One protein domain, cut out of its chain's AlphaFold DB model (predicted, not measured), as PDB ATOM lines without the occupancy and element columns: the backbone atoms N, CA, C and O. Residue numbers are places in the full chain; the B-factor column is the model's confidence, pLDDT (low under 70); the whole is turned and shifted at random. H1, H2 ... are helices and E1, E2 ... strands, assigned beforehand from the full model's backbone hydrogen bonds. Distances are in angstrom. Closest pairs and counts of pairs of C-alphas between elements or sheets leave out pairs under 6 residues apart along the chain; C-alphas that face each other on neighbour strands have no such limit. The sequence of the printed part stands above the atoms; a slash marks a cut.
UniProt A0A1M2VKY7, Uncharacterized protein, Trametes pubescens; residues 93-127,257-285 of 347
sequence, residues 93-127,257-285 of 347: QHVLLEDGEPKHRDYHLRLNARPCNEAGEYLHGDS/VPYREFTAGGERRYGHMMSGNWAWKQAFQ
ATOM      1  N   GLN A  93     148.868 108.072  95.512       64.19
ATOM      2  CA  GLN A  93     149.361 106.977  94.685       64.19
ATOM      3  C   GLN A  93     149.705 107.475  93.278       64.19
ATOM      4  O   GLN A  93     148.917 108.144  92.606       64.19
ATOM      5  N   HIS A  94     150.909 107.134  92.823       56.88
ATOM      6  CA  HIS A  94     151.328 107.359  91.444       56.88
ATOM      7  C   HIS A  94     150.783 106.230  90.571       56.88
ATOM      8  O   HIS A  94     151.040 105.059  90.850       56.88
ATOM      9  N   VAL A  95     150.037 106.579  89.522       57.38
ATOM     10  CA  VAL A  95     149.475 105.615  88.569       57.38
ATOM     11  C   VAL A  95     149.891 106.043  87.166       57.38
ATOM     12  O   VAL A  95     149.654 107.180  86.760       57.38
ATOM     13  N   LEU A  96     150.532 105.134  86.434       49.69
ATOM     14  CA  LEU A  96     150.866 105.304  85.021       49.69
ATOM     15  C   LEU A  96     149.755 104.649  84.193       49.69
ATOM     16  O   LEU A  96     149.451 103.478  84.409       49.69
ATOM     17  N   LEU A  97     149.143 105.396  83.273       52.06
ATOM     18  CA  LEU A  97     148.130 104.894  82.332       52.06
ATOM     19  C   LEU A  97     148.630 105.010  80.883       52.06
ATOM     20  O   LEU A  97     149.627 105.683  80.620       52.06
ATOM     21  N   GLU A  98     147.916 104.349  79.967       45.41
ATOM     22  CA  GLU A  98     148.272 104.054  78.564       45.41
ATOM     23  C   GLU A  98     148.713 105.256  77.703       45.41
ATOM     24  O   GLU A  98     149.411 105.062  76.711       45.41
ATOM     25  N   ASP A  99     148.398 106.491  78.109       53.31
ATOM     26  CA  ASP A  99     148.763 107.723  77.389       53.31
ATOM     27  C   ASP A  99     150.225 108.176  77.607       53.31
ATOM     28  O   ASP A  99     150.640 109.201  77.072       53.31
ATOM     29  N   GLY A 100     151.007 107.476  78.440       54.50
ATOM     30  CA  GLY A 100     152.432 107.764  78.670       54.50
ATOM     31  C   GLY A 100     152.743 108.987  79.549       54.50
ATOM     32  O   GLY A 100     153.887 109.149  79.969       54.50
ATOM     33  N   GLU A 101     151.750 109.812  79.888       57.31
ATOM     34  CA  GLU A 101     151.931 110.983  80.755       57.31
ATOM     35  C   GLU A 101     151.794 110.629  82.253       57.31
ATOM     36  O   GLU A 101     150.795 110.016  82.653       57.31
ATOM     37  N   PRO A 102     152.745 111.040  83.117       55.12
ATOM     38  CA  PRO A 102     152.673 110.780  84.549       55.12
ATOM     39  C   PRO A 102     151.518 111.557  85.198       55.12
ATOM     40  O   PRO A 102     151.447 112.786  85.137       55.12
ATOM     41  N   LYS A 103     150.615 110.828  85.861       70.50
ATOM     42  CA  LYS A 103     149.504 111.369  86.661       70.50
ATOM     43  C   LYS A 103     149.666 110.927  88.117       70.50
ATOM     44  O   LYS A 103     150.306 109.913  88.409       70.50
ATOM     45  N   HIS A 104     149.080 111.680  89.043       83.12
ATOM     46  CA  HIS A 104     148.925 111.230  90.427       83.12
ATOM     47  C   HIS A 104     147.456 111.254  90.831       83.12
ATOM     48  O   HIS A 104     146.694 112.110  90.373       83.12
ATOM     49  N   ARG A 105     147.070 110.286  91.667       87.62
ATOM     50  CA  ARG A 105     145.746 110.204  92.277       87.62
ATOM     51  C   ARG A 105     145.880 110.247  93.792       87.62
ATOM     52  O   ARG A 105     146.591 109.433  94.377       87.62
ATOM     53  N   ASP A 106     145.155 111.166  94.408       86.62
ATOM     54  CA  ASP A 106     144.961 111.200  95.853       86.62
ATOM     55  C   ASP A 106     143.645 110.499  96.166       86.62
ATOM     56  O   ASP A 106     142.600 110.911  95.664       86.62
ATOM     57  N   TYR A 107     143.675 109.450  96.983       84.69
ATOM     58  CA  TYR A 107     142.465 108.746  97.407       84.69
ATOM     59  C   TYR A 107     142.011 109.215  98.788       84.69
ATOM     60  O   TYR A 107     142.822 109.572  99.648       84.69
ATOM     61  N   HIS A 108     140.699 109.200  99.010       79.56
ATOM     62  CA  HIS A 108     140.127 109.598 100.289       79.56
ATOM     63  C   HIS A 108     140.474 108.588 101.398       79.56
ATOM     64  O   HIS A 108     140.125 107.411 101.306       79.56
ATOM     65  N   LEU A 109     141.104 109.042 102.489       75.88
ATOM     66  CA  LEU A 109     141.601 108.157 103.557       75.88
ATOM     67  C   LEU A 109     140.494 107.393 104.294       75.88
ATOM     68  O   LEU A 109     140.683 106.242 104.689       75.88
ATOM     69  N   ARG A 110     139.338 108.035 104.500       70.94
ATOM     70  CA  ARG A 110     138.245 107.467 105.309       70.94
ATOM     71  C   ARG A 110     137.281 106.589 104.520       70.94
ATOM     72  O   ARG A 110     136.666 105.709 105.107       70.94
ATOM     73  N   LEU A 111     137.136 106.829 103.217       73.38
ATOM     74  CA  LEU A 111     136.177 106.112 102.373       73.38
ATOM     75  C   LEU A 111     136.952 105.256 101.379       73.38
ATOM     76  O   LEU A 111     136.958 105.513 100.186       73.38
ATOM     77  N   ASN A 112     137.661 104.274 101.918       73.06
ATOM     78  CA  ASN A 112     138.681 103.486 101.229       73.06
ATOM     79  C   ASN A 112     138.153 102.157 100.660       73.06
ATOM     80  O   ASN A 112     138.952 101.273 100.364       73.06
ATOM     81  N   ALA A 113     136.825 102.012 100.563       74.69
ATOM     82  CA  ALA A 113     136.141 100.811 100.081       74.69
ATOM     83  C   ALA A 113     136.635  99.504 100.729       74.69
ATOM     84  O   ALA A 113     136.705  98.460 100.081       74.69
ATOM     85  N   ARG A 114     136.989  99.552 102.021       76.62
ATOM     86  CA  ARG A 114     137.365  98.352 102.770       76.62
ATOM     87  C   ARG A 114     136.239  97.315 102.703       76.62
ATOM     88  O   ARG A 114     135.124  97.648 103.108       76.62
ATOM     89  N   PRO A 115     136.522  96.079 102.251       75.25
ATOM     90  CA  PRO A 115     135.514  95.030 102.191       75.25
ATOM     91  C   PRO A 115     134.864  94.818 103.560       75.25
ATOM     92  O   PRO A 115     135.558  94.764 104.578       75.25
ATOM     93  N   CYS A 116     133.539  94.697 103.592       73.19
ATOM     94  CA  CYS A 116     132.769  94.409 104.798       73.19
ATOM     95  C   CYS A 116     131.700  93.345 104.524       73.19
ATOM     96  O   CYS A 116     131.270  93.169 103.383       73.19
ATOM     97  N   ASN A 117     131.274  92.627 105.563       70.00
ATOM     98  CA  ASN A 117     130.133  91.715 105.475       70.00
ATOM     99  C   ASN A 117     128.791  92.479 105.485       70.00
ATOM    100  O   ASN A 117     128.752  93.705 105.596       70.00
ATOM    101  N   GLU A 118     127.675  91.748 105.396       68.75
ATOM    102  CA  GLU A 118     126.315  92.317 105.416       68.75
ATOM    103  C   GLU A 118     125.989  93.106 106.699       68.75
ATOM    104  O   GLU A 118     125.125  93.981 106.681       68.75
ATOM    105  N   ALA A 119     126.694  92.832 107.803       72.06
ATOM    106  CA  ALA A 119     126.562  93.558 109.066       72.06
ATOM    107  C   ALA A 119     127.436  94.830 109.130       72.06
ATOM    108  O   ALA A 119     127.391  95.558 110.121       72.06
ATOM    109  N   GLY A 120     128.218  95.120 108.082       71.50
ATOM    110  CA  GLY A 120     129.139  96.257 108.031       71.50
ATOM    111  C   GLY A 120     130.456  96.023 108.776       71.50
ATOM    112  O   GLY A 120     131.215  96.966 108.997       71.50
ATOM    113  N   GLU A 121     130.753  94.783 109.163       79.62
ATOM    114  CA  GLU A 121     132.010  94.430 109.820       79.62
ATOM    115  C   GLU A 121     133.098  94.241 108.763       79.62
ATOM    116  O   GLU A 121     132.918  93.495 107.797       79.62
ATOM    117  N   TYR A 122     134.233  94.925 108.934       82.88
ATOM    118  CA  TYR A 122     135.336  94.843 107.981       82.88
ATOM    119  C   TYR A 122     135.906  93.430 107.910       82.88
ATOM    120  O   TYR A 122     136.224  92.814 108.928       82.88
ATOM    121  N   LEU A 123     136.081  92.948 106.688       79.06
ATOM    122  CA  LEU A 123     136.679  91.654 106.422       79.06
ATOM    123  C   LEU A 123     138.210  91.736 106.520       79.06
ATOM    124  O   LEU A 123     138.825  92.769 106.240       79.06
ATOM    125  N   HIS A 124     138.839  90.631 106.921       75.94
ATOM    126  CA  HIS A 124     140.296  90.494 106.898       75.94
ATOM    127  C   HIS A 124     140.799  90.354 105.454       75.94
ATOM    128  O   HIS A 124     140.101  89.797 104.618       75.94
ATOM    129  N   GLY A 125     142.022  90.813 105.164       65.94
ATOM    130  CA  GLY A 125     142.563  90.896 103.794       65.94
ATOM    131  C   GLY A 125     142.582  89.591 102.980       65.94
ATOM    132  O   GLY A 125     142.684  89.656 101.760       65.94
ATOM    133  N   ASP A 126     142.418  88.437 103.630       63.34
ATOM    134  CA  ASP A 126     142.464  87.111 103.002       63.34
ATOM    135  C   ASP A 126     141.065  86.502 102.773       63.34
ATOM    136  O   ASP A 126     140.940  85.363 102.320       63.34
ATOM    137  N   SER A 127     139.987  87.213 103.121       63.66
ATOM    138  CA  SER A 127     138.624  86.710 102.941       63.66
ATOM    139  C   SER A 127     138.240  86.702 101.463       63.66
ATOM    140  O   SER A 127     138.188  87.753 100.824       63.66
ATOM    141  N   VAL A 257     136.129 104.290  95.328       81.44
ATOM    142  CA  VAL A 257     136.790 105.246  96.227       81.44
ATOM    143  C   VAL A 257     136.846 106.626  95.570       81.44
ATOM    144  O   VAL A 257     137.322 106.735  94.439       81.44
ATOM    145  N   PRO A 258     136.405 107.700  96.249       82.75
ATOM    146  CA  PRO A 258     136.598 109.053  95.767       82.75
ATOM    147  C   PRO A 258     138.082 109.372  95.634       82.75
ATOM    148  O   PRO A 258     138.869 109.123  96.553       82.75
ATOM    149  N   TYR A 259     138.452 109.977  94.513       83.44
ATOM    150  CA  TYR A 259     139.835 110.328  94.234       83.44
ATOM    151  C   TYR A 259     139.972 111.710  93.606       83.44
ATOM    152  O   TYR A 259     139.043 112.272  93.019       83.44
ATOM    153  N   ARG A 260     141.175 112.267  93.717       85.88
ATOM    154  CA  ARG A 260     141.591 113.459  92.994       85.88
ATOM    155  C   ARG A 260     142.748 113.126  92.077       85.88
ATOM    156  O   ARG A 260     143.844 112.859  92.536       85.88
ATOM    157  N   GLU A 261     142.486 113.140  90.782       85.06
ATOM    158  CA  GLU A 261     143.500 113.029  89.744       85.06
ATOM    159  C   GLU A 261     144.025 114.403  89.321       85.06
ATOM    160  O   GLU A 261     143.253 115.358  89.136       85.06
ATOM    161  N   PHE A 262     145.335 114.472  89.122       84.62
ATOM    162  CA  PHE A 262     146.025 115.654  88.630       84.62
ATOM    163  C   PHE A 262     147.036 115.294  87.537       84.62
ATOM    164  O   PHE A 262     147.601 114.195  87.515       84.62
ATOM    165  N   THR A 263     147.278 116.240  86.630       82.69
ATOM    166  CA  THR A 263     148.365 116.158  85.645       82.69
ATOM    167  C   THR A 263     149.732 116.313  86.316       82.69
ATOM    168  O   THR A 263     149.831 116.754  87.464       82.69
ATOM    169  N   ALA A 264     150.809 116.022  85.580       81.12
ATOM    170  CA  ALA A 264     152.172 116.352  86.002       81.12
ATOM    171  C   ALA A 264     152.353 117.849  86.327       81.12
ATOM    172  O   ALA A 264     153.134 118.198  87.207       81.12
ATOM    173  N   GLY A 265     151.594 118.724  85.653       81.88
ATOM    174  CA  GLY A 265     151.569 120.170  85.899       81.88
ATOM    175  C   GLY A 265     150.732 120.605  87.109       81.88
ATOM    176  O   GLY A 265     150.659 121.796  87.388       81.88
ATOM    177  N   GLY A 266     150.096 119.671  87.828       81.50
ATOM    178  CA  GLY A 266     149.258 119.966  88.996       81.50
ATOM    179  C   GLY A 266     147.823 120.388  88.664       81.50
ATOM    180  O   GLY A 266     147.078 120.791  89.555       81.50
ATOM    181  N   GLU A 267     147.400 120.284  87.404       82.62
ATOM    182  CA  GLU A 267     146.040 120.639  86.994       82.62
ATOM    183  C   GLU A 267     145.054 119.516  87.310       82.62
ATOM    184  O   GLU A 267     145.339 118.336  87.098       82.62
ATOM    185  N   ARG A 268     143.863 119.881  87.788       84.12
ATOM    186  CA  ARG A 268     142.826 118.929  88.197       84.12
ATOM    187  C   ARG A 268     142.158 118.259  86.990       84.12
ATOM    188  O   ARG A 268     141.664 118.951  86.104       84.12
ATOM    189  N   ARG A 269     142.038 116.924  87.007       76.44
ATOM    190  CA  ARG A 269     141.274 116.141  86.014       76.44
ATOM    191  C   ARG A 269     140.051 115.463  86.624       76.44
ATOM    192  O   ARG A 269     140.108 114.908  87.722       76.44
ATOM    193  N   TYR A 270     138.948 115.489  85.885       77.06
ATOM    194  CA  TYR A 270     137.708 114.800  86.229       77.06
ATOM    195  C   TYR A 270     137.423 113.741  85.162       77.06
ATOM    196  O   TYR A 270     137.511 114.038  83.974       77.06
ATOM    197  N   GLY A 271     137.114 112.517  85.584       68.19
ATOM    198  CA  GLY A 271     136.748 111.402  84.704       68.19
ATOM    199  C   GLY A 271     135.296 110.963  84.889       68.19
ATOM    200  O   GLY A 271     134.558 110.818  83.925       68.19
ATOM    201  N   HIS A 272     134.866 110.781  86.136       69.81
ATOM    202  CA  HIS A 272     133.508 110.353  86.497       69.81
ATOM    203  C   HIS A 272     133.174 110.780  87.934       69.81
ATOM    204  O   HIS A 272     133.956 111.481  88.584       69.81
ATOM    205  N   MET A 273     132.014 110.359  88.447       69.94
ATOM    206  CA  MET A 273     131.471 110.756  89.753       69.94
ATOM    207  C   MET A 273     132.503 110.734  90.893       69.94
ATOM    208  O   MET A 273     132.642 111.731  91.601       69.94
ATOM    209  N   MET A 274     133.258 109.638  91.039       72.94
ATOM    210  CA  MET A 274     134.229 109.470  92.131       72.94
ATOM    211  C   MET A 274     135.455 110.375  92.016       72.94
ATOM    212  O   MET A 274     136.078 110.689  93.024       72.94
ATOM    213  N   SER A 275     135.748 110.891  90.822       76.50
ATOM    214  CA  SER A 275     136.753 111.940  90.647       76.50
ATOM    215  C   SER A 275     136.236 113.338  91.020       76.50
ATOM    216  O   SER A 275     136.984 114.306  90.960       76.50
ATOM    217  N   GLY A 276     134.951 113.498  91.347       75.25
ATOM    218  CA  GLY A 276     134.312 114.794  91.565       75.25
ATOM    219  C   GLY A 276     134.553 115.386  92.957       75.25
ATOM    220  O   GLY A 276     134.603 114.682  93.964       75.25
ATOM    221  N   ASN A 277     134.587 116.722  93.041       71.44
ATOM    222  CA  ASN A 277     134.684 117.433  94.327       71.44
ATOM    223  C   ASN A 277     133.523 117.105  95.274       71.44
ATOM    224  O   ASN A 277     133.689 117.144  96.489       71.44
ATOM    225  N   TRP A 278     132.347 116.795  94.724       69.31
ATOM    226  CA  TRP A 278     131.191 116.399  95.521       69.31
ATOM    227  C   TRP A 278     131.431 115.067  96.242       69.31
ATOM    228  O   TRP A 278     131.287 115.028  97.459       69.31
ATOM    229  N   ALA A 279     131.878 114.024  95.528       68.06
ATOM    230  CA  ALA A 279     132.147 112.708  96.115       68.06
ATOM    231  C   ALA A 279     133.221 112.795  97.210       68.06
ATOM    232  O   ALA A 279     133.056 112.239  98.293       68.06
ATOM    233  N   TRP A 280     134.268 113.591  96.967       72.19
ATOM    234  CA  TRP A 280     135.293 113.883  97.968       72.19
ATOM    235  C   TRP A 280     134.722 114.541  99.231       72.19
ATOM    236  O   TRP A 280     135.051 114.141 100.341       72.19
ATOM    237  N   LYS A 281     133.858 115.555  99.087       68.12
ATOM    238  CA  LYS A 281     133.265 116.268 100.233       68.12
ATOM    239  C   LYS A 281     132.301 115.386 101.032       68.12
ATOM    240  O   LYS A 281     132.345 115.410 102.259       68.12
ATOM    241  N   GLN A 282     131.466 114.592 100.359       66.31
ATOM    242  CA  GLN A 282     130.513 113.696 101.031       66.31
ATOM    243  C   GLN A 282     131.209 112.609 101.861       66.31
ATOM    244  O   GLN A 282     130.670 112.177 102.876       66.31
ATOM    245  N   ALA A 283     132.421 112.203 101.477       65.56
ATOM    246  CA  ALA A 283     133.208 111.222 102.217       65.56
ATOM    247  C   ALA A 283     133.724 111.734 103.582       65.56
ATOM    248  O   ALA A 283     134.068 110.927 104.449       65.56
ATOM    249  N   PHE A 284     133.754 113.055 103.802       59.34
ATOM    250  CA  PHE A 284     134.157 113.662 105.076       59.34
ATOM    251  C   PHE A 284     132.974 113.800 106.046       59.34
ATOM    252  O   PHE A 284     133.106 113.505 107.240       59.34
ATOM    253  N   GLN A 285     131.811 114.190 105.522       54.06
ATOM    254  CA  GLN A 285     130.563 114.311 106.266       54.06
ATOM    255  C   GLN A 285     129.393 114.184 105.283       54.06
ATOM    256  O   GLN A 285     129.232 115.062 104.428       54.06
TER     257      GLN A 285
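What this domain is: This is residues 93 to 127 and 257 to 285 of the 347 residues of an uncharacterized protein of Trametes pubescens (UniProt A0A1M2VKY7). What is its shape? With little regular structure, it is a small antiparallel sheet, E1 - E2 - E3, grazed by short helix H1, while a loop arm, residues 115 to 127, reaches away from it. How large is it? The printed part has 64 residues, 20 in named elements, in the order E1, E2, E3, H1, of mixed class. It is loose, with a radius of gyration of the C-alphas of 14.3 A and spans of 42 by 28 by 16 A.

How they stand to each other: How do the strands pair? E1, residues 93 to 96, and E2, residues 102 to 107, form an antiparallel hairpin at 145 degrees, with N 93 and O 105 within hydrogen-bond range at 2.9 A. E3, residues 259 to 262, is antiparallel to E2 at 155 degrees, with N 106 and O 260 within hydrogen-bond range at 2.8 A. Where is the helix? H1, residues 277 to 282, only grazes the sheet with residues 277 to 280; the closest C-alphas of E3 and H1, Tyr 259 and Trp 280, are 6.9 A apart. Every O i to N i+4 pair in H1 is within hydrogen-bond range.

Where its parts are: Where does E1 begin? C-alpha 93 is at (149.361, 106.977, 94.685). Where does H1 end? C-alpha 282 is at (130.513, 113.696, 101.031). How long is E2? It measures 16.5 A from first to last C-alpha; E1 and E3 measure 9.9 A each, H1 8.7 A.

The domain as a whole: Is anything cut? Residues 128 to 256 are not printed; C-alphas 127 and 257 are 19.8 A apart. Which link is long? E3 to H1, with 14 residues, is a long link. Where is confidence low? The pLDDT is under 70 in 24 residues, among them 93 to 102.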